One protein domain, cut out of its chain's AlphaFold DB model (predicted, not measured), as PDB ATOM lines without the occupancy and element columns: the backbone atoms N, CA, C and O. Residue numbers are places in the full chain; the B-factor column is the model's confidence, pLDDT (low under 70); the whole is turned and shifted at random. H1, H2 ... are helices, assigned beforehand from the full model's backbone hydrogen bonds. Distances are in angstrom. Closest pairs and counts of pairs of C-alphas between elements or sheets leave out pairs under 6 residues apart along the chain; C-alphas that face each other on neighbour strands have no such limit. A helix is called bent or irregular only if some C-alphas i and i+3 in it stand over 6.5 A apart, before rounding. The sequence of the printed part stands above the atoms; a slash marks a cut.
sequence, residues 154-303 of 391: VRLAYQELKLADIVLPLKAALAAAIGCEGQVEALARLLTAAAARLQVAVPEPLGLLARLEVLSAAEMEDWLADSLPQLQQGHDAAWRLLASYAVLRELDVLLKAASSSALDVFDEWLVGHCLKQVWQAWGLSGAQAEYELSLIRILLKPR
ATOM      1  N   VAL A 154     -40.292   3.093  73.480       97.44
ATOM      2  CA  VAL A 154     -41.083   4.294  73.793       97.44
ATOM      3  C   VAL A 154     -40.782   5.438  72.827       97.44
ATOM      4  O   VAL A 154     -41.680   6.214  72.498       97.44
ATOM      5  N   ARG A 155     -39.540   5.562  72.347       95.50
ATOM      6  CA  ARG A 155     -39.141   6.638  71.428       95.50
ATOM      7  C   ARG A 155     -39.765   6.430  70.056       95.50
ATOM      8  O   ARG A 155     -40.227   7.399  69.458       95.50
ATOM      9  N   LEU A 156     -39.846   5.186  69.594       95.06
ATOM     10  CA  LEU A 156     -40.558   4.847  68.366       95.06
ATOM     11  C   LEU A 156     -42.062   5.121  68.499       95.06
ATOM     12  O   LEU A 156     -42.627   5.806  67.651       95.06
ATOM     13  N   ALA A 157     -42.696   4.681  69.593       95.75
ATOM     14  CA  ALA A 157     -44.112   4.969  69.851       95.75
ATOM     15  C   ALA A 157     -44.392   6.485  69.917       95.75
ATOM     16  O   ALA A 157     -45.424   6.970  69.445       95.75
ATOM     17  N   TYR A 158     -43.448   7.254  70.462       95.62
ATOM     18  CA  TYR A 158     -43.496   8.712  70.474       95.62
ATOM     19  C   TYR A 158     -43.405   9.326  69.074       95.62
ATOM     20  O   TYR A 158     -44.189  10.217  68.744       95.62
ATOM     21  N   GLN A 159     -42.499   8.836  68.228       94.69
ATOM     22  CA  GLN A 159     -42.405   9.274  66.835       94.69
ATOM     23  C   GLN A 159     -43.668   8.920  66.039       94.69
ATOM     24  O   GLN A 159     -44.178   9.772  65.313       94.69
ATOM     25  N   GLU A 160     -44.231   7.722  66.221       95.00
ATOM     26  CA  GLU A 160     -45.498   7.334  65.588       95.00
ATOM     27  C   GLU A 160     -46.650   8.259  65.995       95.00
ATOM     28  O   GLU A 160     -47.450   8.653  65.148       95.00
ATOM     29  N   LEU A 161     -46.721   8.653  67.273       94.50
ATOM     30  CA  LEU A 161     -47.711   9.620  67.748       94.50
ATOM     31  C   LEU A 161     -47.540  10.984  67.065       94.50
ATOM     32  O   LEU A 161     -48.525  11.587  66.639       94.50
ATOM     33  N   LYS A 162     -46.298  11.469  66.957       93.56
ATOM     34  CA  LYS A 162     -45.962  12.754  66.321       93.56
ATOM     35  C   LYS A 162     -46.240  12.789  64.826       93.56
ATOM     36  O   LYS A 162     -46.506  13.861  64.288       93.56
ATOM     37  N   LEU A 163     -46.149  11.634  64.184       95.56
ATOM     38  CA  LEU A 163     -46.350  11.451  62.753       95.56
ATOM     39  C   LEU A 163     -47.692  10.788  62.454       95.56
ATOM     40  O   LEU A 163     -47.871  10.260  61.363       95.56
ATOM     41  N   ALA A 164     -48.637  10.776  63.399       94.44
ATOM     42  CA  ALA A 164     -49.907  10.070  63.232       94.44
ATOM     43  C   ALA A 164     -50.708  10.570  62.017       94.44
ATOM     44  O   ALA A 164     -51.430   9.789  61.398       94.44
ATOM     45  N   ASP A 165     -50.541  11.844  61.652       95.38
ATOM     46  CA  ASP A 165     -51.092  12.464  60.446       95.38
ATOM     47  C   ASP A 165     -50.615  11.789  59.150       95.38
ATOM     48  O   ASP A 165     -51.366  11.767  58.182       95.38
ATOM     49  N   ILE A 166     -49.420  11.192  59.139       96.44
ATOM     50  CA  ILE A 166     -48.837  10.484  57.987       96.44
ATOM     51  C   ILE A 166     -48.852   8.967  58.170       96.44
ATOM     52  O   ILE A 166     -49.258   8.234  57.272       96.44
ATOM     53  N   VAL A 167     -48.441   8.478  59.339       96.69
ATOM     54  CA  VAL A 167     -48.295   7.052  59.655       96.69
ATOM     55  C   VAL A 167     -49.623   6.314  59.508       96.69
ATOM     56  O   VAL A 167     -49.658   5.227  58.930       96.69
ATOM     57  N   LEU A 168     -50.728   6.889  59.995       96.69
ATOM     58  CA  LEU A 168     -52.043   6.249  59.908       96.69
ATOM     59  C   LEU A 168     -52.537   6.114  58.458       96.69
ATOM     60  O   LEU A 168     -52.838   4.985  58.055       96.69
ATOM     61  N   PRO A 169     -52.610   7.187  57.643       97.31
ATOM     62  CA  PRO A 169     -53.030   7.034  56.257       97.31
ATOM     63  C   PRO A 169     -52.023   6.242  55.414       97.31
ATOM     64  O   PRO A 169     -52.453   5.548  54.499       97.31
ATOM     65  N   LEU A 170     -50.722   6.256  55.735       97.38
ATOM     66  CA  LEU A 170     -49.733   5.419  55.048       97.38
ATOM     67  C   LEU A 170     -49.997   3.930  55.286       97.38
ATOM     68  O   LEU A 170     -50.089   3.166  54.327       97.38
ATOM     69  N   LYS A 171     -50.184   3.515  56.546       97.62
ATOM     70  CA  LYS A 171     -50.542   2.126  56.878       97.62
ATOM     71  C   LYS A 171     -51.854   1.713  56.210       97.62
ATOM     72  O   LYS A 171     -51.929   0.614  55.666       97.62
ATOM     73  N   ALA A 172     -52.856   2.595  56.204       97.06
ATOM     74  CA  ALA A 172     -54.134   2.333  55.548       97.06
ATOM     75  C   ALA A 172     -53.987   2.172  54.027       97.06
ATOM     76  O   ALA A 172     -54.531   1.222  53.475       97.06
ATOM     77  N   ALA A 173     -53.232   3.048  53.356       95.62
ATOM     78  CA  ALA A 173     -52.990   2.966  51.916       95.62
ATOM     79  C   ALA A 173     -52.237   1.686  51.532       95.62
ATOM     80  O   ALA A 173     -52.620   1.016  50.578       95.62
ATOM     81  N   LEU A 174     -51.212   1.311  52.305       95.62
ATOM     82  CA  LEU A 174     -50.469   0.066  52.102       95.62
ATOM     83  C   LEU A 174     -51.364  -1.164  52.295       95.62
ATOM     84  O   LEU A 174     -51.399  -2.033  51.430       95.62
ATOM     85  N   ALA A 175     -52.112  -1.231  53.400       95.50
ATOM     86  CA  ALA A 175     -52.999  -2.357  53.684       95.50
ATOM     87  C   ALA A 175     -54.113  -2.493  52.635       95.50
ATOM     88  O   ALA A 175     -54.374  -3.599  52.172       95.50
ATOM     89  N   ALA A 176     -54.720  -1.374  52.227       92.56
ATOM     90  CA  ALA A 176     -55.750  -1.330  51.194       92.56
ATOM     91  C   ALA A 176     -55.213  -1.793  49.832       92.56
ATOM     92  O   ALA A 176     -55.836  -2.626  49.183       92.56
ATOM     93  N   ALA A 177     -54.029  -1.313  49.430       90.12
ATOM     94  CA  ALA A 177     -53.396  -1.709  48.173       90.12
ATOM     95  C   ALA A 177     -53.040  -3.200  48.139       90.12
ATOM     96  O   ALA A 177     -53.252  -3.856  47.125       90.12
ATOM     97  N   ILE A 178     -52.530  -3.751  49.244       89.75
ATOM     98  CA  ILE A 178     -52.234  -5.189  49.339       89.75
ATOM     99  C   ILE A 178     -53.536  -6.004  49.329       89.75
ATOM    100  O   ILE A 178     -53.594  -7.044  48.680       89.75
ATOM    101  N   GLY A 179     -54.582  -5.522  50.006       88.50
ATOM    102  CA  GLY A 179     -55.888  -6.177  50.085       88.50
ATOM    103  C   GLY A 179     -56.799  -6.010  48.875       88.50
ATOM    104  O   GLY A 179     -57.875  -6.600  48.870       88.50
ATOM    105  N   CYS A 180     -56.387  -5.247  47.860       83.94
ATOM    106  CA  CYS A 180     -57.190  -4.950  46.671       83.94
ATOM    107  C   CYS A 180     -58.544  -4.275  46.979       83.94
ATOM    108  O   CYS A 180     -59.472  -4.365  46.173       83.94
ATOM    109  N   GLU A 181     -58.687  -3.618  48.135       84.19
ATOM    110  CA  GLU A 181     -59.954  -3.049  48.597       84.19
ATOM    111  C   GLU A 181     -59.762  -1.611  49.083       84.19
ATOM    112  O   GLU A 181     -58.985  -1.333  49.994       84.19
ATOM    113  N   GLY A 182     -60.483  -0.665  48.471       86.12
ATOM    114  CA  GLY A 182     -60.474   0.741  48.890       86.12
ATOM    115  C   GLY A 182     -59.148   1.483  48.665       86.12
ATOM    116  O   GLY A 182     -58.972   2.579  49.201       86.12
ATOM    117  N   GLN A 183     -58.213   0.935  47.874       87.44
ATOM    118  CA  GLN A 183     -56.874   1.519  47.701       87.44
ATOM    119  C   GLN A 183     -56.864   2.951  47.166       87.44
ATOM    120  O   GLN A 183     -56.053   3.753  47.619       87.44
ATOM    121  N   VAL A 184     -57.771   3.302  46.249       87.00
ATOM    122  CA  VAL A 184     -57.851   4.655  45.678       87.00
ATOM    123  C   VAL A 184     -58.199   5.680  46.755       87.00
ATOM    124  O   VAL A 184     -57.545   6.715  46.866       87.00
ATOM    125  N   GLU A 185     -59.196   5.381  47.590       90.50
ATOM    126  CA  GLU A 185     -59.610   6.275  48.670       90.50
ATOM    127  C   GLU A 185     -58.525   6.380  49.750       90.50
ATOM    128  O   GLU A 185     -58.202   7.477  50.210       90.50
ATOM    129  N   ALA A 186     -57.925   5.251  50.132       93.62
ATOM    130  CA  ALA A 186     -56.855   5.226  51.121       93.62
ATOM    131  C   ALA A 186     -55.609   5.995  50.641       93.62
ATOM    132  O   ALA A 186     -55.049   6.787  51.404       93.62
ATOM    133  N   LEU A 187     -55.219   5.840  49.369       92.19
ATOM    134  CA  LEU A 187     -54.131   6.610  48.767       92.19
ATOM    135  C   LEU A 187     -54.464   8.102  48.709       92.19
ATOM    136  O   LEU A 187     -53.628   8.919  49.085       92.19
ATOM    137  N   ALA A 188     -55.679   8.481  48.299       91.12
ATOM    138  CA  ALA A 188     -56.080   9.887  48.252       91.12
ATOM    139  C   ALA A 188     -55.959  10.560  49.633       91.12
ATOM    140  O   ALA A 188     -55.469  11.689  49.736       91.12
ATOM    141  N   ARG A 189     -56.330   9.852  50.712       94.12
ATOM    142  CA  ARG A 189     -56.139  10.328  52.093       94.12
ATOM    143  C   ARG A 189     -54.657  10.497  52.446       94.12
ATOM    144  O   ARG A 189     -54.301  11.524  53.022       94.12
ATOM    145  N   LEU A 190     -53.801   9.540  52.077       95.38
ATOM    146  CA  LEU A 190     -52.346   9.642  52.264       95.38
ATOM    147  C   LEU A 190     -51.757  10.843  51.522       95.38
ATOM    148  O   LEU A 190     -51.063  11.649  52.136       95.38
ATOM    149  N   LEU A 191     -52.049  10.993  50.229       93.25
ATOM    150  CA  LEU A 191     -51.526  12.094  49.418       93.25
ATOM    151  C   LEU A 191     -52.001  13.452  49.942       93.25
ATOM    152  O   LEU A 191     -51.218  14.396  49.986       93.25
ATOM    153  N   THR A 192     -53.248  13.541  50.409       93.81
ATOM    154  CA  THR A 192     -53.779  14.758  51.039       93.81
ATOM    155  C   THR A 192     -53.018  15.109  52.317       93.81
ATOM    156  O   THR A 192     -52.608  16.257  52.492       93.81
ATOM    157  N   ALA A 193     -52.791  14.132  53.201       95.56
ATOM    158  CA  ALA A 193     -52.053  14.351  54.442       95.56
ATOM    159  C   ALA A 193     -50.586  14.735  54.182       95.56
ATOM    160  O   ALA A 193     -50.079  15.702  54.754       95.56
ATOM    161  N   ALA A 194     -49.924  14.030  53.262       94.19
ATOM    162  CA  ALA A 194     -48.555  14.322  52.858       94.19
ATOM    163  C   ALA A 194     -48.430  15.718  52.224       94.19
ATOM    164  O   ALA A 194     -47.509  16.459  52.561       94.19
ATOM    165  N   ALA A 195     -49.374  16.122  51.370       92.69
ATOM    166  CA  ALA A 195     -49.368  17.437  50.738       92.69
ATOM    167  C   ALA A 195     -49.555  18.563  51.762       92.69
ATOM    168  O   ALA A 195     -48.830  19.557  51.720       92.69
ATOM    169  N   ALA A 196     -50.465  18.378  52.725       94.19
ATOM    170  CA  ALA A 196     -50.661  19.318  53.825       94.19
ATOM    171  C   ALA A 196     -49.383  19.486  54.664       94.19
ATOM    172  O   ALA A 196     -48.996  20.612  54.977       94.19
ATOM    173  N   ARG A 197     -48.693  18.381  54.976       93.69
ATOM    174  CA  ARG A 197     -47.440  18.396  55.741       93.69
ATOM    175  C   ARG A 197     -46.292  19.073  54.991       93.69
ATOM    176  O   ARG A 197     -45.533  19.831  55.588       93.69
ATOM    177  N   LEU A 198     -46.175  18.806  53.692       91.88
ATOM    178  CA  LEU A 198     -45.158  19.387  52.808       91.88
ATOM    179  C   LEU A 198     -45.493  20.816  52.355       91.88
ATOM    180  O   LEU A 198     -44.644  21.471  51.759       91.88
ATOM    181  N   GLN A 199     -46.713  21.295  52.619       92.75
ATOM    182  CA  GLN A 199     -47.230  22.583  52.144       92.75
ATOM    183  C   GLN A 199     -47.192  22.720  50.612       92.75
ATOM    184  O   GLN A 199     -46.869  23.777  50.069       92.75
ATOM    185  N   VAL A 200     -47.547  21.645  49.907       91.38
ATOM    186  CA  VAL A 200     -47.654  21.618  48.442       91.38
ATOM    187  C   VAL A 200     -49.085  21.302  48.010       91.38
ATOM    188  O   VAL A 200     -49.903  20.829  48.798       91.38
ATOM    189  N   ALA A 201     -49.407  21.570  46.746       87.94
ATOM    190  CA  ALA A 201     -50.678  21.141  46.178       87.94
ATOM    191  C   ALA A 201     -50.725  19.611  46.085       87.94
ATOM    192  O   ALA A 201     -49.726  18.977  45.740       87.94
ATOM    193  N   VAL A 202     -51.896  19.031  46.351       82.94
ATOM    194  CA  VAL A 202     -52.144  17.618  46.058       82.94
ATOM    195  C   VAL A 202     -52.073  17.464  44.533       82.94
ATOM    196  O   VAL A 202     -52.849  18.122  43.836       82.94
ATOM    197  N   PRO A 203     -51.136  16.674  43.985       74.06
ATOM    198  CA  PRO A 203     -51.138  16.382  42.563       74.06
ATOM    199  C   PRO A 203     -52.414  15.600  42.204       74.06
ATOM    200  O   PRO A 203     -53.049  15.005  43.073       74.06
ATOM    201  N   GLU A 204     -52.730  15.479  40.915       69.31
ATOM    202  CA  GLU A 204     -53.620  14.410  40.436       69.31
ATOM    203  C   GLU A 204     -52.810  13.150  40.070       69.31
ATOM    204  O   GLU A 204     -52.400  13.030  38.911       69.31
ATOM    205  N   PRO A 205     -52.537  12.205  40.996       62.75
ATOM    206  CA  PRO A 205     -52.011  10.931  40.545       62.75
ATOM    207  C   PRO A 205     -52.706   9.740  41.231       62.75
ATOM    208  O   PRO A 205     -52.765   9.587  42.451       62.75
ATOM    209  N   LEU A 206     -53.280   8.899  40.373       64.25
ATOM    210  CA  LEU A 206     -53.818   7.563  40.659       64.25
ATOM    211  C   LEU A 206     -53.354   6.575  39.571       64.25
ATOM    212  O   LEU A 206     -53.957   5.524  39.361       64.25
ATOM    213  N   GLY A 207     -52.324   6.948  38.805       74.75
ATOM    214  CA  GLY A 207     -52.002   6.322  37.528       74.75
ATOM    215  C   GLY A 207     -51.485   4.897  37.680       74.75
ATOM    216  O   GLY A 207     -51.890   4.020  36.926       74.75
ATOM    217  N   LEU A 208     -50.609   4.644  38.650       81.00
ATOM    218  CA  LEU A 208     -50.042   3.328  38.915       81.00
ATOM    219  C   LEU A 208     -51.029   2.428  39.649       81.00
ATOM    220  O   LEU A 208     -51.136   1.271  39.266       81.00
ATOM    221  N   LEU A 209     -51.788   2.926  40.632       77.00
ATOM    222  CA  LEU A 209     -52.802   2.094  41.299       77.00
ATOM    223  C   LEU A 209     -53.935   1.693  40.354       77.00
ATOM    224  O   LEU A 209     -54.283   0.519  40.315       77.00
ATOM    225  N   ALA A 210     -54.449   2.607  39.525       78.00
ATOM    226  CA  ALA A 210     -55.448   2.248  38.516       78.00
ATOM    227  C   ALA A 210     -54.902   1.203  37.527       78.00
ATOM    228  O   ALA A 210     -55.618   0.324  37.061       78.00
ATOM    229  N   ARG A 211     -53.606   1.265  37.210       78.88
ATOM    230  CA  ARG A 211     -52.955   0.267  36.352       78.88
ATOM    231  C   ARG A 211     -52.708  -1.055  37.065       78.88
ATOM    232  O   ARG A 211     -52.776  -2.087  36.407       78.88
ATOM    233  N   LEU A 212     -52.437  -1.020  38.366       76.50
ATOM    234  CA  LEU A 212     -52.347  -2.197  39.219       76.50
ATOM    235  C   LEU A 212     -53.711  -2.888  39.335       76.50
ATOM    236  O   LEU A 212     -53.757  -4.103  39.311       76.50
ATOM    237  N   GLU A 213     -54.812  -2.133  39.403       72.25
ATOM    238  CA  GLU A 213     -56.177  -2.679  39.369       72.25
ATOM    239  C   GLU A 213     -56.509  -3.334  38.026       72.25
ATOM    240  O   GLU A 213     -57.137  -4.391  37.989       72.25
ATOM    241  N   VAL A 214     -56.097  -2.701  36.920       70.75
ATOM    242  CA  VAL A 214     -56.302  -3.244  35.568       70.75
ATOM    243  C   VAL A 214     -55.507  -4.527  35.371       70.75
ATOM    244  O   VAL A 214     -56.048  -5.468  34.805       70.75
ATOM    245  N   LEU A 215     -54.257  -4.563  35.845       65.44
ATOM    246  CA  LEU A 215     -53.457  -5.781  35.933       65.44
ATOM    247  C   LEU A 215     -54.063  -6.657  37.028       65.44
ATOM    248  O   LEU A 215     -53.601  -6.653  38.163       65.44
ATOM    249  N   SER A 216     -55.141  -7.374  36.720       58.88
ATOM    250  CA  SER A 216     -55.789  -8.207  37.731       58.88
ATOM    251  C   SER A 216     -54.783  -9.200  38.331       58.88
ATOM    252  O   SER A 216     -53.835  -9.621  37.661       58.88
ATOM    253  N   ALA A 217     -54.994  -9.615  39.585       57.97
ATOM    254  CA  ALA A 217     -54.183 -10.672  40.194       57.97
ATOM    255  C   ALA A 217     -54.118 -11.921  39.292       57.97
ATOM    256  O   ALA A 217     -53.059 -12.525  39.190       57.97
ATOM    257  N   ALA A 218     -55.200 -12.216  38.561       59.16
ATOM    258  CA  ALA A 218     -55.277 -13.288  37.570       59.16
ATOM    259  C   ALA A 218     -54.402 -13.040  36.324       59.16
ATOM    260  O   ALA A 218     -53.732 -13.952  35.863       59.16
ATOM    261  N   GLU A 219     -54.338 -11.818  35.789       61.16
ATOM    262  CA  GLU A 219     -53.450 -11.495  34.656       61.16
ATOM    263  C   GLU A 219     -51.969 -11.525  35.057       61.16
ATOM    264  O   GLU A 219     -51.110 -11.927  34.268       61.16
ATOM    265  N   MET A 220     -51.652 -11.110  36.287       64.94
ATOM    266  CA  MET A 220     -50.318 -11.313  36.850       64.94
ATOM    267  C   MET A 220     -50.032 -12.781  37.112       64.94
ATOM    268  O   MET A 220     -48.907 -13.197  36.889       64.94
ATOM    269  N   GLU A 221     -51.010 -13.550  37.573       62.00
ATOM    270  CA  GLU A 221     -50.891 -14.983  37.822       62.00
ATOM    271  C   GLU A 221     -50.649 -15.754  36.526       62.00
ATOM    272  O   GLU A 221     -49.687 -16.513  36.460       62.00
ATOM    273  N   ASP A 222     -51.420 -15.485  35.473       63.81
ATOM    274  CA  ASP A 222     -51.215 -16.054  34.141       63.81
ATOM    275  C   ASP A 222     -49.841 -15.655  33.590       63.81
ATOM    276  O   ASP A 222     -49.091 -16.494  33.094       63.81
ATOM    277  N   TRP A 223     -49.438 -14.388  33.743       64.81
ATOM    278  CA  TRP A 223     -48.115 -13.949  33.304       64.81
ATOM    279  C   TRP A 223     -46.974 -14.571  34.120       64.81
ATOM    280  O   TRP A 223     -45.963 -14.980  33.548       64.81
ATOM    281  N   LEU A 224     -47.108 -14.648  35.445       63.81
ATOM    282  CA  LEU A 224     -46.145 -15.306  36.324       63.81
ATOM    283  C   LEU A 224     -46.075 -16.795  35.985       63.81
ATOM    284  O   LEU A 224     -44.978 -17.334  35.901       63.81
ATOM    285  N   ALA A 225     -47.200 -17.446  35.707       64.75
ATOM    286  CA  ALA A 225     -47.246 -18.843  35.300       64.75
ATOM    287  C   ALA A 225     -46.579 -19.076  33.934       64.75
ATOM    288  O   ALA A 225     -45.777 -20.002  33.807       64.75
ATOM    289  N   ASP A 226     -46.844 -18.217  32.946       61.81
ATOM    290  CA  ASP A 226     -46.347 -18.371  31.573       61.81
ATOM    291  C   ASP A 226     -44.892 -17.919  31.399       61.81
ATOM    292  O   ASP A 226     -44.120 -18.521  30.651       61.81
ATOM    293  N   SER A 227     -44.503 -16.831  32.065       58.97
ATOM    294  CA  SER A 227     -43.211 -16.169  31.845       58.97
ATOM    295  C   SER A 227     -42.205 -16.428  32.960       58.97
ATOM    296  O   SER A 227     -41.001 -16.348  32.708       58.97
ATOM    297  N   LEU A 228     -42.662 -16.724  34.182       63.59
ATOM    298  CA  LEU A 228     -41.823 -16.893  35.374       63.59
ATOM    299  C   LEU A 228     -42.338 -18.013  36.305       63.59
ATOM    300  O   LEU A 228     -42.498 -17.774  37.506       63.59
ATOM    301  N   PRO A 229     -42.543 -19.257  35.817       59.72
ATOM    302  CA  PRO A 229     -43.184 -20.339  36.586       59.72
ATOM    303  C   PRO A 229     -42.461 -20.668  37.903       59.72
ATOM    304  O   PRO A 229     -43.008 -21.266  38.821       59.72
ATOM    305  N   GLN A 230     -41.208 -20.239  38.026       55.06
ATOM    306  CA  GLN A 230     -40.365 -20.391  39.209       55.06
ATOM    307  C   GLN A 230     -40.784 -19.482  40.382       55.06
ATOM    308  O   GLN A 230     -40.295 -19.682  41.490       55.06
ATOM    309  N   LEU A 231     -41.665 -18.502  40.154       54.41
ATOM    310  CA  LEU A 231     -42.252 -17.622  41.174       54.41
ATOM    311  C   LEU A 231     -43.648 -18.079  41.632       54.41
ATOM    312  O   LEU A 231     -44.248 -17.415  42.475       54.41
ATOM    313  N   GLN A 232     -44.148 -19.219  41.131       54.75
ATOM    314  CA  GLN A 232     -45.497 -19.725  41.430       54.75
ATOM    315  C   GLN A 232     -45.777 -19.936  42.927       54.75
ATOM    316  O   GLN A 232     -46.917 -19.835  43.361       54.75
ATOM    317  N   GLN A 233     -44.750 -20.188  43.747       54.22
ATOM    318  CA  GLN A 233     -44.909 -20.345  45.201       54.22
ATOM    319  C   GLN A 233     -44.888 -19.011  45.981       54.22
ATOM    320  O   GLN A 233     -44.853 -19.030  47.208       54.22
ATOM    321  N   GLY A 234     -44.899 -17.854  45.302       59.53
ATOM    322  CA  GLY A 234     -44.713 -16.531  45.914       59.53
ATOM    323  C   GLY A 234     -45.622 -15.420  45.380       59.53
ATOM    324  O   GLY A 234     -45.248 -14.252  45.485       59.53
ATOM    325  N   HIS A 235     -46.789 -15.751  44.813       64.69
ATOM    326  CA  HIS A 235     -47.731 -14.768  44.249       64.69
ATOM    327  C   HIS A 235     -48.102 -13.668  45.252       64.69
ATOM    328  O   HIS A 235     -47.975 -12.484  44.939       64.69
ATOM    329  N   ASP A 236     -48.420 -14.044  46.492       74.00
ATOM    330  CA  ASP A 236     -48.750 -13.090  47.555       74.00
ATOM    331  C   ASP A 236     -47.588 -12.138  47.871       74.00
ATOM    332  O   ASP A 236     -47.802 -10.979  48.226       74.00
ATOM    333  N   ALA A 237     -46.343 -12.611  47.737       80.62
ATOM    334  CA  ALA A 237     -45.154 -11.799  47.969       80.62
ATOM    335  C   ALA A 237     -44.895 -10.815  46.828       80.62
ATOM    336  O   ALA A 237     -44.688  -9.628  47.081       80.62
ATOM    337  N   ALA A 238     -44.961 -11.282  45.580       79.88
ATOM    338  CA  ALA A 238     -44.803 -10.426  44.408       79.88
ATOM    339  C   ALA A 238     -45.887  -9.335  44.368       79.88
ATOM    340  O   ALA A 238     -45.572  -8.159  44.188       79.88
ATOM    341  N   TRP A 239     -47.147  -9.704  44.615       83.19
ATOM    342  CA  TRP A 239     -48.253  -8.753  44.684       83.19
ATOM    343  C   TRP A 239     -48.064  -7.730  45.807       83.19
ATOM    344  O   TRP A 239     -48.111  -6.527  45.557       83.19
ATOM    345  N   ARG A 240     -47.773  -8.180  47.034       89.25
ATOM    346  CA  ARG A 240     -47.551  -7.288  48.182       89.25
ATOM    347  C   ARG A 240     -46.435  -6.279  47.924       89.25
ATOM    348  O   ARG A 240     -46.595  -5.099  48.247       89.25
ATOM    349  N   LEU A 241     -45.318  -6.726  47.350       91.00
ATOM    350  CA  LEU A 241     -44.193  -5.866  46.987       91.00
ATOM    351  C   LEU A 241     -44.596  -4.841  45.924       91.00
ATOM    352  O   LEU A 241     -44.289  -3.660  46.074       91.00
ATOM    353  N   LEU A 242     -45.325  -5.258  44.885       88.69
ATOM    354  CA  LEU A 242     -45.796  -4.355  43.835       88.69
ATOM    355  C   LEU A 242     -46.819  -3.341  44.328       88.69
ATOM    356  O   LEU A 242     -46.699  -2.165  43.995       88.69
ATOM    357  N   ALA A 243     -47.790  -3.768  45.128       90.56
ATOM    358  CA  ALA A 243     -48.785  -2.889  45.730       90.56
ATOM    359  C   ALA A 243     -48.118  -1.851  46.642       90.56
ATOM    360  O   ALA A 243     -48.383  -0.653  46.534       90.56
ATOM    361  N   SER A 244     -47.175  -2.297  47.479       94.50
ATOM    362  CA  SER A 244     -46.382  -1.409  48.336       94.50
ATOM    363  C   SER A 244     -45.549  -0.428  47.506       94.50
ATOM    364  O   SER A 244     -45.536   0.768  47.786       94.50
ATOM    365  N   TYR A 245     -44.893  -0.913  46.447       94.38
ATOM    366  CA  TYR A 245     -44.154  -0.080  45.503       94.38
ATOM    367  C   TYR A 245     -45.063   0.963  44.843       94.38
ATOM    368  O   TYR A 245     -44.714   2.138  44.830       94.38
ATOM    369  N   ALA A 246     -46.240   0.570  44.352       92.31
ATOM    370  CA  ALA A 246     -47.190   1.460  43.691       92.31
ATOM    371  C   ALA A 246     -47.591   2.636  44.593       92.31
ATOM    372  O   ALA A 246     -47.473   3.787  44.179       92.31
ATOM    373  N   VAL A 247     -47.973   2.358  45.844       94.19
ATOM    374  CA  VAL A 247     -48.316   3.392  46.839       94.19
ATOM    375  C   VAL A 247     -47.154   4.365  47.049       94.19
ATOM    376  O   VAL A 247     -47.343   5.580  47.015       94.19
ATOM    377  N   LEU A 248     -45.938   3.848  47.230       94.94
ATOM    378  CA  LEU A 248     -44.754   4.676  47.477       94.94
ATOM    379  C   LEU A 248     -44.325   5.475  46.243       94.94
ATOM    380  O   LEU A 248     -43.799   6.576  46.381       94.94
ATOM    381  N   ARG A 249     -44.589   4.966  45.038       92.00
ATOM    382  CA  ARG A 249     -44.338   5.691  43.789       92.00
ATOM    383  C   ARG A 249     -45.321   6.823  43.546       92.00
ATOM    384  O   ARG A 249     -44.912   7.872  43.057       92.00
ATOM    385  N   GLU A 250     -46.582   6.640  43.910       90.56
ATOM    386  CA  GLU A 250     -47.561   7.730  43.901       90.56
ATOM    387  C   GLU A 250     -47.183   8.810  44.923       90.56
ATOM    388  O   GLU A 250     -47.223  10.006  44.628       90.56
ATOM    389  N   LEU A 251     -46.700   8.397  46.100       91.88
ATOM    390  CA  LEU A 251     -46.166   9.321  47.099       91.88
ATOM    391  C   LEU A 251     -44.917  10.074  46.597       91.88
ATOM    392  O   LEU A 251     -44.787  11.276  46.818       91.88
ATOM    393  N   ASP A 252     -44.025   9.399  45.869       90.94
ATOM    394  CA  ASP A 252     -42.842   9.993  45.226       90.94
ATOM    395  C   ASP A 252     -43.192  11.139  44.265       90.94
ATOM    396  O   ASP A 252     -42.433  12.102  44.145       90.94
ATOM    397  N   VAL A 253     -44.317  11.044  43.545       87.25
ATOM    398  CA  VAL A 253     -44.764  12.102  42.617       87.25
ATOM    399  C   VAL A 253     -45.017  13.402  43.377       87.25
ATOM    400  O   VAL A 253     -44.570  14.465  42.945       87.25
ATOM    401  N   LEU A 254     -45.678  13.307  44.530       88.94
ATOM    402  CA  LEU A 254     -45.913  14.427  45.434       88.94
ATOM    403  C   LEU A 254     -44.605  14.934  46.063       88.94
ATOM    404  O   LEU A 254     -44.350  16.137  46.062       88.94
ATOM    405  N   LEU A 255     -43.756  14.033  46.565       90.00
ATOM    406  CA  LEU A 255     -42.501  14.396  47.235       90.00
ATOM    407  C   LEU A 255     -41.544  15.159  46.313       90.00
ATOM    408  O   LEU A 255     -40.906  16.120  46.747       90.00
ATOM    409  N   LYS A 256     -41.518  14.821  45.018       88.38
ATOM    410  CA  LYS A 256     -40.728  15.556  44.018       88.38
ATOM    411  C   LYS A 256     -41.132  17.022  43.901       88.38
ATOM    412  O   LYS A 256     -40.262  17.859  43.672       88.38
ATOM    413  N   ALA A 257     -42.412  17.358  44.088       84.25
ATOM    414  CA  ALA A 257     -42.862  18.753  44.102       84.25
ATOM    415  C   ALA A 257     -42.251  19.549  45.271       84.25
ATOM    416  O   ALA A 257     -42.075  20.760  45.167       84.25
ATOM    417  N   ALA A 258     -41.864  18.861  46.349       85.12
ATOM    418  CA  ALA A 258     -41.146  19.411  47.495       85.12
ATOM    419  C   ALA A 258     -39.618  19.199  47.417       85.12
ATOM    420  O   ALA A 258     -38.928  19.364  48.418       85.12
ATOM    421  N   SER A 259     -39.068  18.843  46.245       84.81
ATOM    422  CA  SER A 259     -37.642  18.503  46.062       84.81
ATOM    423  C   SER A 259     -37.145  17.371  46.975       84.81
ATOM    424  O   SER A 259     -35.996  17.377  47.405       84.81
ATOM    425  N   SER A 260     -38.019  16.405  47.261       85.94
ATOM    426  CA  SER A 260     -37.751  15.230  48.094       85.94
ATOM    427  C   SER A 260     -38.158  13.941  47.362       85.94
ATOM    428  O   SER A 260     -38.730  13.976  46.267       85.94
ATOM    429  N   SER A 261     -37.866  12.788  47.954       84.94
ATOM    430  CA  SER A 261     -38.277  11.463  47.489       84.94
ATOM    431  C   SER A 261     -38.714  10.580  48.656       84.94
ATOM    432  O   SER A 261     -38.426  10.853  49.820       84.94
ATOM    433  N   ALA A 262     -39.403   9.486  48.352       77.62
ATOM    434  CA  ALA A 262     -39.839   8.475  49.305       77.62
ATOM    435  C   ALA A 262     -38.651   7.828  50.023       77.62
ATOM    436  O   ALA A 262     -38.806   7.362  51.148       77.62
ATOM    437  N   LEU A 263     -37.470   7.811  49.391       82.75
ATOM    438  CA  LEU A 263     -36.228   7.382  50.028       82.75
ATOM    439  C   LEU A 263     -35.685   8.426  51.008       82.75
ATOM    440  O   LEU A 263     -35.161   8.034  52.047       82.75
ATOM    441  N   ASP A 264     -35.840   9.718  50.717       86.62
ATOM    442  CA  ASP A 264     -35.385  10.793  51.608       86.62
ATOM    443  C   ASP A 264     -36.234  10.844  52.885       86.62
ATOM    444  O   ASP A 264     -35.703  10.958  53.985       86.62
ATOM    445  N   VAL A 265     -37.556  10.666  52.758       88.06
ATOM    446  CA  VAL A 265     -38.476  10.646  53.910       88.06
ATOM    447  C   VAL A 265     -38.645   9.259  54.536       88.06
ATOM    448  O   VAL A 265     -39.476   9.080  55.425       88.06
ATOM    449  N   PHE A 266     -37.889   8.256  54.082       90.62
ATOM    450  CA  PHE A 266     -38.126   6.857  54.447       90.62
ATOM    451  C   PHE A 266     -38.025   6.613  55.955       90.62
ATOM    452  O   PHE A 266     -38.883   5.948  56.540       90.62
ATOM    453  N   ASP A 267     -36.994   7.185  56.575       89.25
ATOM    454  CA  ASP A 267     -36.783   7.122  58.019       89.25
ATOM    455  C   ASP A 267     -37.582   8.220  58.735       89.25
ATOM    456  O   ASP A 267     -38.228   7.952  59.747       89.25
ATOM    457  N   GLU A 268     -37.619   9.437  58.176       92.12
ATOM    458  CA  GLU A 268     -38.303  10.591  58.779       92.12
ATOM    459  C   GLU A 268     -39.808  10.377  58.962       92.12
ATOM    460  O   GLU A 268     -40.387  10.864  59.930       92.12
ATOM    461  N   TRP A 269     -40.455   9.686  58.022       95.56
ATOM    462  CA  TRP A 269     -41.893   9.399  58.044       95.56
ATOM    463  C   TRP A 269     -42.188   7.956  58.463       95.56
ATOM    464  O   TRP A 269     -43.323   7.495  58.337       95.56
ATOM    465  N   LEU A 270     -41.177   7.238  58.970       96.06
ATOM    466  CA  LEU A 270     -41.291   5.856  59.434       96.06
ATOM    467  C   LEU A 270     -41.862   4.905  58.366       96.06
ATOM    468  O   LEU A 270     -42.558   3.937  58.690       96.06
ATOM    469  N   VAL A 271     -41.559   5.144  57.085       96.50
ATOM    470  CA  VAL A 271     -42.080   4.357  55.956       96.50
ATOM    471  C   VAL A 271     -41.708   2.889  56.119       96.50
ATOM    472  O   VAL A 271     -42.569   2.010  56.031       96.50
ATOM    473  N   GLY A 272     -40.440   2.617  56.439       95.44
ATOM    474  CA  GLY A 272     -39.976   1.250  56.639       95.44
ATOM    475  C   GLY A 272     -40.641   0.548  57.819       95.44
ATOM    476  O   GLY A 272     -40.912  -0.649  57.751       95.44
ATOM    477  N   HIS A 273     -40.967   1.288  58.879       95.00
ATOM    478  CA  HIS A 273     -41.706   0.745  60.014       95.00
ATOM    479  C   HIS A 273     -43.162   0.423  59.644       95.00
ATOM    480  O   HIS A 273     -43.656  -0.653  59.982       95.00
ATOM    481  N   CYS A 274     -43.824   1.309  58.894       97.12
ATOM    482  CA  CYS A 274     -45.194   1.105  58.423       97.12
ATOM    483  C   CYS A 274     -45.309  -0.132  57.528       97.12
ATOM    484  O   CYS A 274     -46.194  -0.955  57.753       97.12
ATOM    485  N   LEU A 275     -44.388  -0.303  56.570       96.69
ATOM    486  CA  LEU A 275     -44.333  -1.490  55.712       96.69
ATOM    487  C   LEU A 275     -44.206  -2.770  56.539       96.69
ATOM    488  O   LEU A 275     -45.029  -3.668  56.389       96.69
ATOM    489  N   LYS A 276     -43.237  -2.832  57.464       95.69
ATOM    490  CA  LYS A 276     -43.037  -4.016  58.315       95.69
ATOM    491  C   LYS A 276     -44.279  -4.347  59.136       95.69
ATOM    492  O   LYS A 276     -44.678  -5.503  59.146       95.69
ATOM    493  N   GLN A 277     -44.905  -3.362  59.786       94.75
ATOM    494  CA  GLN A 277     -46.110  -3.609  60.582       94.75
ATOM    495  C   GLN A 277     -47.270  -4.127  59.725       94.75
ATOM    496  O   GLN A 277     -47.923  -5.098  60.106       94.75
ATOM    497  N   VAL A 278     -47.516  -3.507  58.565       96.69
ATOM    498  CA  VAL A 278     -48.573  -3.951  57.647       96.69
ATOM    499  C   VAL A 278     -48.278  -5.371  57.173       96.69
ATOM    500  O   VAL A 278     -49.127  -6.242  57.291       96.69
ATOM    501  N   TRP A 279     -47.062  -5.659  56.717       95.19
ATOM    502  CA  TRP A 279     -46.698  -6.991  56.238       95.19
ATOM    503  C   TRP A 279     -46.730  -8.063  57.338       95.19
ATOM    504  O   TRP A 279     -47.145  -9.192  57.085       95.19
ATOM    505  N   GLN A 280     -46.350  -7.728  58.572       94.38
ATOM    506  CA  GLN A 280     -46.447  -8.633  59.722       94.38
ATOM    507  C   GLN A 280     -47.899  -8.929  60.106       94.38
ATOM    508  O   GLN A 280     -48.216 -10.069  60.438       94.38
ATOM    509  N   ALA A 281     -48.798  -7.946  60.001       93.00
ATOM    510  CA  ALA A 281     -50.234  -8.176  60.162       93.00
ATOM    511  C   ALA A 281     -50.792  -9.134  59.089       93.00
ATOM    512  O   ALA A 281     -51.771  -9.832  59.337       93.00
ATOM    513  N   TRP A 282     -50.125  -9.214  57.935       89.56
ATOM    514  CA  TRP A 282     -50.381 -10.174  56.857       89.56
ATOM    515  C   TRP A 282     -49.608 -11.500  57.010       89.56
ATOM    516  O   TRP A 282     -49.589 -12.319  56.094       89.56
ATOM    517  N   GLY A 283     -48.981 -11.741  58.166       90.75
ATOM    518  CA  GLY A 283     -48.367 -13.023  58.521       90.75
ATOM    519  C   GLY A 283     -46.871 -13.152  58.225       90.75
ATOM    520  O   GLY A 283     -46.315 -14.234  58.422       90.75
ATOM    521  N   LEU A 284     -46.190 -12.089  57.783       92.94
ATOM    522  CA  LEU A 284     -44.747 -12.155  57.540       92.94
ATOM    523  C   LEU A 284     -43.951 -12.196  58.843       92.94
ATOM    524  O   LEU A 284     -44.217 -11.458  59.791       92.94
ATOM    525  N   SER A 285     -42.889 -13.001  58.854       93.94
ATOM    526  CA  SER A 285     -41.888 -12.928  59.919       93.94
ATOM    527  C   SER A 285     -41.091 -11.620  59.844       93.94
ATOM    528  O   SER A 285     -40.928 -11.027  58.775       93.94
ATOM    529  N   GLY A 286     -40.515 -11.188  60.971       91.88
ATOM    530  CA  GLY A 286     -39.650 -10.001  61.002       91.88
ATOM    531  C   GLY A 286     -38.458 -10.087  60.041       91.88
ATOM    532  O   GLY A 286     -38.133  -9.100  59.390       91.88
ATOM    533  N   ALA A 287     -37.860 -11.271  59.885       91.69
ATOM    534  CA  ALA A 287     -36.744 -11.482  58.962       91.69
ATOM    535  C   ALA A 287     -37.166 -11.355  57.487       91.69
ATOM    536  O   ALA A 287     -36.468 -10.717  56.703       91.69
ATOM    537  N   GLN A 288     -38.323 -11.915  57.115       91.44
ATOM    538  CA  GLN A 288     -38.869 -11.769  55.759       91.44
ATOM    539  C   GLN A 288     -39.234 -10.315  55.458       91.44
ATOM    540  O   GLN A 288     -38.898  -9.815  54.389       91.44
ATOM    541  N   ALA A 289     -39.857  -9.618  56.413       94.25
ATOM    542  CA  ALA A 289     -40.195  -8.208  56.260       94.25
ATOM    543  C   ALA A 289     -38.941  -7.333  56.065       94.25
ATOM    544  O   ALA A 289     -38.957  -6.430  55.237       94.25
ATOM    545  N   GLU A 290     -37.836  -7.610  56.771       93.75
ATOM    546  CA  GLU A 290     -36.562  -6.894  56.579       93.75
ATOM    547  C   GLU A 290     -35.960  -7.130  55.188       93.75
ATOM    548  O   GLU A 290     -35.480  -6.206  54.521       93.75
ATOM    549  N   TYR A 291     -36.006  -8.383  54.738       91.81
ATOM    550  CA  TYR A 291     -35.512  -8.776  53.429       91.81
ATOM    551  C   TYR A 291     -36.310  -8.101  52.300       91.81
ATOM    552  O   TYR A 291     -35.731  -7.473  51.413       91.81
ATOM    553  N   GLU A 292     -37.641  -8.140  52.370       92.94
ATOM    554  CA  GLU A 292     -38.529  -7.483  51.403       92.94
ATOM    555  C   GLU A 292     -38.415  -5.957  51.432       92.94
ATOM    556  O   GLU A 292     -38.475  -5.303  50.388       92.94
ATOM    557  N   LEU A 293     -38.168  -5.376  52.607       95.19
ATOM    558  CA  LEU A 293     -37.943  -3.942  52.733       95.19
ATOM    559  C   LEU A 293     -36.702  -3.490  51.958       95.19
ATOM    560  O   LEU A 293     -36.715  -2.435  51.320       95.19
ATOM    561  N   SER A 294     -35.641  -4.297  51.994       94.06
ATOM    562  CA  SER A 294     -34.409  -4.034  51.244       94.06
ATOM    563  C   SER A 294     -34.688  -3.980  49.741       94.06
ATOM    564  O   SER A 294     -34.229  -3.062  49.059       94.06
ATOM    565  N   LEU A 295     -35.520  -4.897  49.238       93.81
ATOM    566  CA  LEU A 295     -35.947  -4.899  47.842       93.81
ATOM    567  C   LEU A 295     -36.788  -3.664  47.485       93.81
ATOM    568  O   LEU A 295     -36.515  -3.033  46.467       93.81
ATOM    569  N   ILE A 296     -37.755  -3.256  48.316       94.81
ATOM    570  CA  ILE A 296     -38.529  -2.022  48.073       94.81
ATOM    571  C   ILE A 296     -37.608  -0.807  47.931       94.81
ATOM    572  O   ILE A 296     -37.767  -0.023  46.995       94.81
ATOM    573  N   ARG A 297     -36.602  -0.668  48.802       93.81
ATOM    574  CA  ARG A 297     -35.634   0.439  48.720       93.81
ATOM    575  C   ARG A 297     -34.851   0.421  47.407       93.81
ATOM    576  O   ARG A 297     -34.675   1.468  46.788       93.81
ATOM    577  N   ILE A 298     -34.429  -0.763  46.961       92.88
ATOM    578  CA  ILE A 298     -33.751  -0.955  45.672       92.88
ATOM    579  C   ILE A 298     -34.643  -0.515  44.502       92.88
ATOM    580  O   ILE A 298     -34.161   0.153  43.581       92.88
ATOM    581  N   LEU A 299     -35.927  -0.887  44.533       91.00
ATOM    582  CA  LEU A 299     -36.890  -0.580  43.473       91.00
ATOM    583  C   LEU A 299     -37.239   0.913  43.412       91.00
ATOM    584  O   LEU A 299     -37.409   1.447  42.319       91.00
ATOM    585  N   LEU A 300     -37.325   1.592  44.561       90.56
ATOM    586  CA  LEU A 300     -37.638   3.025  44.639       90.56
ATOM    587  C   LEU A 300     -36.492   3.934  44.181       90.56
ATOM    588  O   LEU A 300     -36.735   5.089  43.826       90.56
ATOM    589  N   LYS A 301     -35.250   3.434  44.169       88.81
ATOM    590  CA  LYS A 301     -34.074   4.216  43.771       88.81
ATOM    591  C   LYS A 301     -34.265   4.766  42.349       88.81
ATOM    592  O   LYS A 301     -34.477   3.974  41.427       88.81
ATOM    593  N   PRO A 302     -34.198   6.095  42.133       81.50
ATOM    594  CA  PRO A 302     -34.323   6.672  40.800       81.50
ATOM    595  C   PRO A 302     -33.261   6.110  39.850       81.50
ATOM    596  O   PRO A 302     -32.083   6.035  40.202       81.50
ATOM    597  N   ARG A 303     -33.665   5.735  38.633       79.44
ATOM    598  CA  ARG A 303     -32.772   5.164  37.613       79.44
ATOM    599  C   ARG A 303     -32.844   5.954  36.318       79.44
ATOM    600  O   ARG A 303     -33.892   6.483  35.953       79.44
TER     601      ARG A 303
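What this domain is: This is residues 154 to 303 of the 391 residues of an uncharacterized protein of Deltaproteobacteria bacterium ADurb.Bin510 (UniProt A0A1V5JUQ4). A long, kinked helix, H6, runs through the core: H2, H3 and H4 pack on it, and H8 packs on it too, with H7 bridging H2 and H8. H5 folds against the first part of H6 at one end, and H1 turns off H2 at a right angle. The printed part has 150 residues, with eight named helices, H1 to H8 in order, and no named strand; the class is all helix. It is compact, with a radius of gyration of the C-alphas of 15.3 A and spans of 46 by 36 by 30 A.

Where its parts are: Find C-alpha 154 at (-41.083, 4.294, 73.793), where H1, residues 154 to 162, begins. H2 is residues 164 to 179, 21.7 A long; H3, 183 to 198, 22.0 A; H4, 207 to 214; H5, 217 to 227. H6, residues 229 to 257, spans 39.8 A, with a kink of 74 degrees near residue 236; it is irregular, C-alphas 233 and 236 being 8.5 A apart. H7 is residues 271 to 281; H8, 286 to 300, ends at C-alpha 300, (-37.638, 3.025, 44.639).

How they stand to each other: Look first at H6, the hub, which touches five helices. H2, H3 and H6 form a bundle, helices side by side. H6 touches H2 at C-alphas Arg 240 and Ile 178, 5.3 A, the closest. The hairpin H2 and H3 comes closest at C-alphas Ala 173 and Ala 186, 4.5 A. Every O i to N i+4 pair is within hydrogen-bond range in H1, H3, H4, H5, H7 and H8; H2 has 11 of 12, H6 18 of 25.

The domain as a whole: The printed part has no cut. The link H6 to H7 is long, 13 residues. Residues 204 to 206 and 215 to 235 have pLDDT under 70.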